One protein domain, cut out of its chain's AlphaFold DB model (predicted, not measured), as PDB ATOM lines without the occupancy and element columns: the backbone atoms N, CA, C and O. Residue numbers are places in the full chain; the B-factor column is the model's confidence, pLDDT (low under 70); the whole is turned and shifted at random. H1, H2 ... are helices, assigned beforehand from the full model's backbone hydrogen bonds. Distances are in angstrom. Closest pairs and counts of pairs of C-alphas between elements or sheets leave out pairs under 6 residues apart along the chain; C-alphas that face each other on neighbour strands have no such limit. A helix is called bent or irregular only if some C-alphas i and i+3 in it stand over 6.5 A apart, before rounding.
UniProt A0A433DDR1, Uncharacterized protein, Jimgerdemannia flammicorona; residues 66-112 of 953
ATOM      1  N   TYR A  66     223.440 123.031 210.989       93.94
ATOM      2  CA  TYR A  66     224.315 123.484 212.077       93.94
ATOM      3  C   TYR A  66     225.719 123.897 211.598       93.94
ATOM      4  O   TYR A  66     226.146 124.988 211.967       93.94
ATOM      5  N   PRO A  67     226.427 123.143 210.729       92.44
ATOM      6  CA  PRO A  67     227.700 123.601 210.169       92.44
ATOM      7  C   PRO A  67     227.559 124.851 209.297       92.44
ATOM      8  O   PRO A  67     228.447 125.696 209.309       92.44
ATOM      9  N   ILE A  68     226.457 124.988 208.547       91.44
ATOM     10  CA  ILE A  68     226.193 126.182 207.729       91.44
ATOM     11  C   ILE A  68     225.924 127.384 208.633       91.44
ATOM     12  O   ILE A  68     226.566 128.410 208.466       91.44
ATOM     13  N   TYR A  69     225.034 127.243 209.615       92.00
ATOM     14  CA  TYR A  69     224.731 128.268 210.606       92.00
ATOM     15  C   TYR A  69     225.997 128.678 211.350       92.00
ATOM     16  O   TYR A  69     226.318 129.853 211.344       92.00
ATOM     17  N   SER A  70     226.763 127.720 211.877       88.19
ATOM     18  CA  SER A  70     228.031 127.969 212.570       88.19
ATOM     19  C   SER A  70     229.037 128.710 211.685       88.19
ATOM     20  O   SER A  70     229.611 129.702 212.131       88.19
ATOM     21  N   ARG A  71     229.206 128.306 210.416       86.75
ATOM     22  CA  ARG A  71     230.085 129.004 209.463       86.75
ATOM     23  C   ARG A  71     229.577 130.395 209.102       86.75
ATOM     24  O   ARG A  71     230.391 131.297 208.975       86.75
ATOM     25  N   VAL A  72     228.267 130.584 208.944       87.12
ATOM     26  CA  VAL A  72     227.660 131.891 208.642       87.12
ATOM     27  C   VAL A  72     227.753 132.816 209.848       87.12
ATOM     28  O   VAL A  72     228.138 133.964 209.683       87.12
ATOM     29  N   THR A  73     227.475 132.338 211.061       83.94
ATOM     30  CA  THR A  73     227.646 133.133 212.280       83.94
ATOM     31  C   THR A  73     229.105 133.468 212.515       83.94
ATOM     32  O   THR A  73     229.392 134.607 212.842       83.94
ATOM     33  N   GLN A  74     230.031 132.532 212.287       81.06
ATOM     34  CA  GLN A  74     231.465 132.803 212.394       81.06
ATOM     35  C   GLN A  74     231.927 133.789 211.314       81.06
ATOM     36  O   GLN A  74     232.696 134.693 211.605       81.06
ATOM     37  N   TYR A  75     231.425 133.663 210.084       83.75
ATOM     38  CA  TYR A  75     231.708 134.605 209.003       83.75
ATOM     39  C   TYR A  75     231.185 136.009 209.319       83.75
ATOM     40  O   TYR A  75     231.938 136.967 209.205       83.75
ATOM     41  N   LEU A  76     229.920 136.131 209.735       82.00
ATOM     42  CA  LEU A  76     229.313 137.411 210.093       82.00
ATOM     43  C   LEU A  76     230.005 138.019 211.308       82.00
ATOM     44  O   LEU A  76     230.296 139.204 211.289       82.00
ATOM     45  N   HIS A  77     230.315 137.217 212.324       79.38
ATOM     46  CA  HIS A  77     231.054 137.665 213.497       79.38
ATOM     47  C   HIS A  77     232.431 138.206 213.102       79.38
ATOM     48  O   HIS A  77     232.697 139.374 213.348       79.38
ATOM     49  N   ASN A  78     233.224 137.439 212.348       76.50
ATOM     50  CA  ASN A  78     234.516 137.903 211.838       76.50
ATOM     51  C   ASN A  78     234.378 139.159 210.957       76.50
ATOM     52  O   ASN A  78     235.267 140.000 210.936       76.50
ATOM     53  N   HIS A  79     233.290 139.286 210.193       77.38
ATOM     54  CA  HIS A  79     233.059 140.431 209.314       77.38
ATOM     55  C   HIS A  79     232.699 141.704 210.089       77.38
ATOM     56  O   HIS A  79     233.289 142.750 209.835       77.38
ATOM     57  N   TYR A  80     231.778 141.604 211.050       80.06
ATOM     58  CA  TYR A  80     231.395 142.716 211.923       80.06
ATOM     59  C   TYR A  80     232.521 143.120 212.875       80.06
ATOM     60  O   TYR A  80     232.594 144.281 213.258       80.06
ATOM     61  N   GLU A  81     233.394 142.186 213.252       75.31
ATOM     62  CA  GLU A  81     234.540 142.475 214.113       75.31
ATOM     63  C   GLU A  81     235.671 143.190 213.374       75.31
ATOM     64  O   GLU A  81     236.204 144.160 213.907       75.31
ATOM     65  N   LEU A  82     236.008 142.759 212.153       78.06
ATOM     66  CA  LEU A  82     237.121 143.339 211.395       78.06
ATOM     67  C   LEU A  82     236.831 144.757 210.894       78.06
ATOM     68  O   LEU A  82     237.763 145.534 210.735       78.06
ATOM     69  N   GLN A  83     235.568 145.110 210.641       82.06
ATOM     70  CA  GLN A  83     235.240 146.413 210.055       82.06
ATOM     71  C   GLN A  83     235.599 147.605 210.972       82.06
ATOM     72  O   GLN A  83     236.271 148.506 210.482       82.06
ATOM     73  N   PRO A  84     235.237 147.639 212.270       85.44
ATOM     74  CA  PRO A  84     235.648 148.726 213.163       85.44
ATOM     75  C   PRO A  84     237.164 148.830 213.352       85.44
ATOM     76  O   PRO A  84     237.684 149.933 213.466       85.44
ATOM     77  N   GLU A  85     237.878 147.698 213.375       85.94
ATOM     78  CA  GLU A  85     239.349 147.688 213.437       85.94
ATOM     79  C   GLU A  85     239.946 148.340 212.194       85.94
ATOM     80  O   GLU A  85     240.832 149.186 212.270       85.94
ATOM     81  N   ASP A  86     239.428 147.933 211.040       88.00
ATOM     82  CA  ASP A  86     239.863 148.410 209.746       88.00
ATOM     83  C   ASP A  86     239.571 149.921 209.601       88.00
ATOM     84  O   ASP A  86     240.441 150.684 209.183       88.00
ATOM     85  N   GLU A  87     238.391 150.383 210.023       88.88
ATOM     86  CA  GLU A  87     238.030 151.808 210.059       88.88
ATOM     87  C   GLU A  87     238.915 152.610 211.027       88.88
ATOM     88  O   GLU A  87     239.346 153.719 210.696       88.88
ATOM     89  N   TRP A  88     239.246 152.051 212.195       89.38
ATOM     90  CA  TRP A  88     240.159 152.684 213.149       89.38
ATOM     91  C   TRP A  88     241.570 152.824 212.566       89.38
ATOM     92  O   TRP A  88     242.136 153.916 212.598       89.38
ATOM     93  N   ILE A  89     242.111 151.764 211.951       90.62
ATOM     94  CA  ILE A  89     243.433 151.790 211.305       90.62
ATOM     95  C   ILE A  89     243.462 152.830 210.185       90.62
ATOM     96  O   ILE A  89     244.398 153.622 210.137       90.62
ATOM     97  N   ILE A  90     242.443 152.879 209.322       91.56
ATOM     98  CA  ILE A  90     242.355 153.865 208.230       91.56
ATOM     99  C   ILE A  90     242.284 155.293 208.767       91.56
ATOM    100  O   ILE A  90     242.847 156.203 208.167       91.56
ATOM    101  N   THR A  91     241.624 155.498 209.908       90.94
ATOM    102  CA  THR A  91     241.535 156.824 210.529       90.94
ATOM    103  C   THR A  91     242.912 157.352 210.950       90.94
ATOM    104  O   THR A  91     243.137 158.557 210.910       90.94
ATOM    105  N   ILE A  92     243.840 156.470 211.335       88.06
ATOM    106  CA  ILE A  92     245.207 156.839 211.752       88.06
ATOM    107  C   ILE A  92     246.184 156.816 210.571       88.06
ATOM    108  O   ILE A  92     247.099 157.637 210.483       88.06
ATOM    109  N   PHE A  93     245.991 155.858 209.670       91.81
ATOM    110  CA  PHE A  93     246.852 155.565 208.533       91.81
ATOM    111  C   PHE A  93     246.012 155.511 207.251       91.81
ATOM    112  O   PHE A  93     245.773 154.425 206.711       91.81
ATOM    113  N   PRO A  94     245.538 156.662 206.745       88.19
ATOM    114  CA  PRO A  94     244.725 156.707 205.530       88.19
ATOM    115  C   PRO A  94     245.438 156.079 204.321       88.19
ATOM    116  O   PRO A  94     244.793 155.486 203.456       88.19
ATOM    117  N   GLU A  95     246.773 156.114 204.289       86.81
ATOM    118  CA  GLU A  95     247.608 155.456 203.280       86.81
ATOM    119  C   GLU A  95     247.409 153.927 203.203       86.81
ATOM    120  O   GLU A  95     247.627 153.325 202.148       86.81
ATOM    121  N   VAL A  96     246.936 153.290 204.280       88.56
ATOM    122  CA  VAL A  96     246.705 151.838 204.362       88.56
ATOM    123  C   VAL A  96     245.402 151.425 203.666       88.56
ATOM    124  O   VAL A  96     245.239 150.257 203.308       88.56
ATOM    125  N   GLU A  97     244.479 152.356 203.395       89.44
ATOM    126  CA  GLU A  97     243.170 152.028 202.816       89.44
ATOM    127  C   GLU A  97     243.304 151.250 201.494       89.44
ATOM    128  O   GLU A  97     242.599 150.261 201.262       89.44
ATOM    129  N   ALA A  98     244.245 151.644 200.633       83.62
ATOM    130  CA  ALA A  98     244.493 150.959 199.367       83.62
ATOM    131  C   ALA A  98     244.961 149.506 199.576       83.62
ATOM    132  O   ALA A  98     244.474 148.596 198.895       83.62
ATOM    133  N   GLN A  99     245.853 149.276 200.544       82.69
ATOM    134  CA  GLN A  99     246.333 147.944 200.917       82.69
ATOM    135  C   GLN A  99     245.186 147.074 201.445       82.69
ATOM    136  O   GLN A  99     245.041 145.916 201.051       82.69
ATOM    137  N   MET A 100     244.310 147.641 202.270       85.75
ATOM    138  CA  MET A 100     243.166 146.927 202.839       85.75
ATOM    139  C   MET A 100     242.134 146.561 201.782       85.75
ATOM    140  O   MET A 100     241.675 145.420 201.737       85.75
ATOM    141  N   ARG A 101     241.812 147.492 200.878       85.88
ATOM    142  CA  ARG A 101     240.943 147.212 199.728       85.88
ATOM    143  C   ARG A 101     241.505 146.070 198.879       85.88
ATOM    144  O   ARG A 101     240.736 145.214 198.441       85.88
ATOM    145  N   ALA A 102     242.826 146.019 198.686       83.00
ATOM    146  CA  ALA A 102     243.487 144.930 197.971       83.00
ATOM    147  C   ALA A 102     243.383 143.582 198.716       83.00
ATOM    148  O   ALA A 102     243.010 142.585 198.096       83.00
ATOM    149  N   GLU A 103     243.624 143.536 200.033       83.31
ATOM    150  CA  GLU A 103     243.449 142.318 200.844       83.31
ATOM    151  C   GLU A 103     241.993 141.820 200.858       83.31
ATOM    152  O   GLU A 103     241.726 140.617 200.765       83.31
ATOM    153  N   TRP A 104     241.027 142.737 200.949       84.00
ATOM    154  CA  TRP A 104     239.602 142.416 200.898       84.00
ATOM    155  C   TRP A 104     239.204 141.842 199.539       84.00
ATOM    156  O   TRP A 104     238.558 140.790 199.488       84.00
ATOM    157  N   ALA A 105     239.652 142.472 198.451       84.50
ATOM    158  CA  ALA A 105     239.429 141.985 197.096       84.50
ATOM    159  C   ALA A 105     240.060 140.600 196.877       84.50
ATOM    160  O   ALA A 105     239.399 139.706 196.346       84.50
ATOM    161  N   ALA A 106     241.295 140.385 197.346       82.94
ATOM    162  CA  ALA A 106     241.979 139.091 197.275       82.94
ATOM    163  C   ALA A 106     241.242 137.991 198.060       82.94
ATOM    164  O   ALA A 106     241.224 136.833 197.648       82.94
ATOM    165  N   ALA A 107     240.572 138.355 199.156       83.31
ATOM    166  CA  ALA A 107     239.723 137.458 199.936       83.31
ATOM    167  C   ALA A 107     238.306 137.264 199.348       83.31
ATOM    168  O   ALA A 107     237.475 136.605 199.975       83.31
ATOM    169  N   GLY A 108     237.998 137.845 198.181       87.56
ATOM    170  CA  GLY A 108     236.671 137.779 197.561       87.56
ATOM    171  C   GLY A 108     235.588 138.542 198.331       87.56
ATOM    172  O   GLY A 108     234.404 138.230 198.199       87.56
ATOM    173  N   ARG A 109     235.979 139.514 199.163       83.94
ATOM    174  CA  ARG A 109     235.075 140.353 199.957       83.94
ATOM    175  C   ARG A 109     234.850 141.686 199.250       83.94
ATOM    176  O   ARG A 109     235.771 142.271 198.687       83.94
ATOM    177  N   THR A 110     233.620 142.183 199.291       82.12
ATOM    178  CA  THR A 110     233.303 143.535 198.823       82.12
ATOM    179  C   THR A 110     233.613 144.531 199.928       82.12
ATOM    180  O   THR A 110     233.125 144.357 201.044       82.12
ATOM    181  N   TRP A 111     234.383 145.573 199.612       80.31
ATOM    182  CA  TRP A 111     234.567 146.707 200.516       80.31
ATOM    183  C   TRP A 111     233.196 147.304 200.873       80.31
ATOM    184  O   TRP A 111     232.385 147.490 199.952       80.31
ATOM    185  N   PRO A 112     232.897 147.580 202.156       76.12
ATOM    186  CA  PRO A 112     231.651 148.227 202.532       76.12
ATOM    187  C   PRO A 112     231.556 149.556 201.783       76.12
ATOM    188  O   PRO A 112     232.446 150.401 201.868       76.12
TER     189      PRO A 112
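AT A GLANCE: This is residues 66 to 112 of the 953 residues of an uncharacterized protein of Jimgerdemannia flammicorona (UniProt A0A433DDR1). Picture a lopsided helical hairpin: one long helix, H1, and a shorter one, H2, that folds back beside its last part like a narrow V. The first part of H1, residues 66 to 78, sticks out as a free arm, and an unnamed tail, residues 107 to 112, follows H2. There are 47 residues printed, with two named helices in the order H1, H2 and no named strand; the class is all helix. The whole is loose, with a radius of gyration of the C-alphas of 12.5 A, and spans 40 by 19 by 12 A.

HOW THE PARTS SIT: Begin with H1, residues 66 to 92, and look from there to H2, residues 94 to 106. The two touch, and their closest C-alphas, those of Ile 90 and Glu 97, are 5.8 A apart. H1 touches H2 with residues 86 to 90 alone, and H2 touches H1 with residues 96 to 100 alone. The helices run opposite ways at a shallow tilt of 22 degrees and form a helical hairpin. Along the backbone, O i to N i+4 pairs are within hydrogen-bond range in 21 of 23 cases in H1 and 7 of 9 in H2.

IN THESE COORDINATES: Find C-alpha 66 at (224.315, 123.484, 212.077); from there H1 runs 39.4 A to C-alpha 92 at (245.207, 156.839, 211.752). H1 is neither bent nor irregular, but only just: C-alphas 81 and 84 are 6.4 A apart. H2 runs 19.6 A from C-alpha 94 to C-alpha 106 at (241.979, 139.091, 197.275). It is only just irregular, with C-alphas 95 and 98 6.7 A apart.

THE WHOLE: The two C-alphas farthest apart, those of Tyr 66 and Glu 95, are 40.5 A from each other. Without residues 66 to 78, which stand free, the body spans 25 by 20 by 11 A. The link from H1 to H2 is tight, and the printed part has no cut. The mean pLDDT of the printed part is 85.2, and no printed residue is under 70.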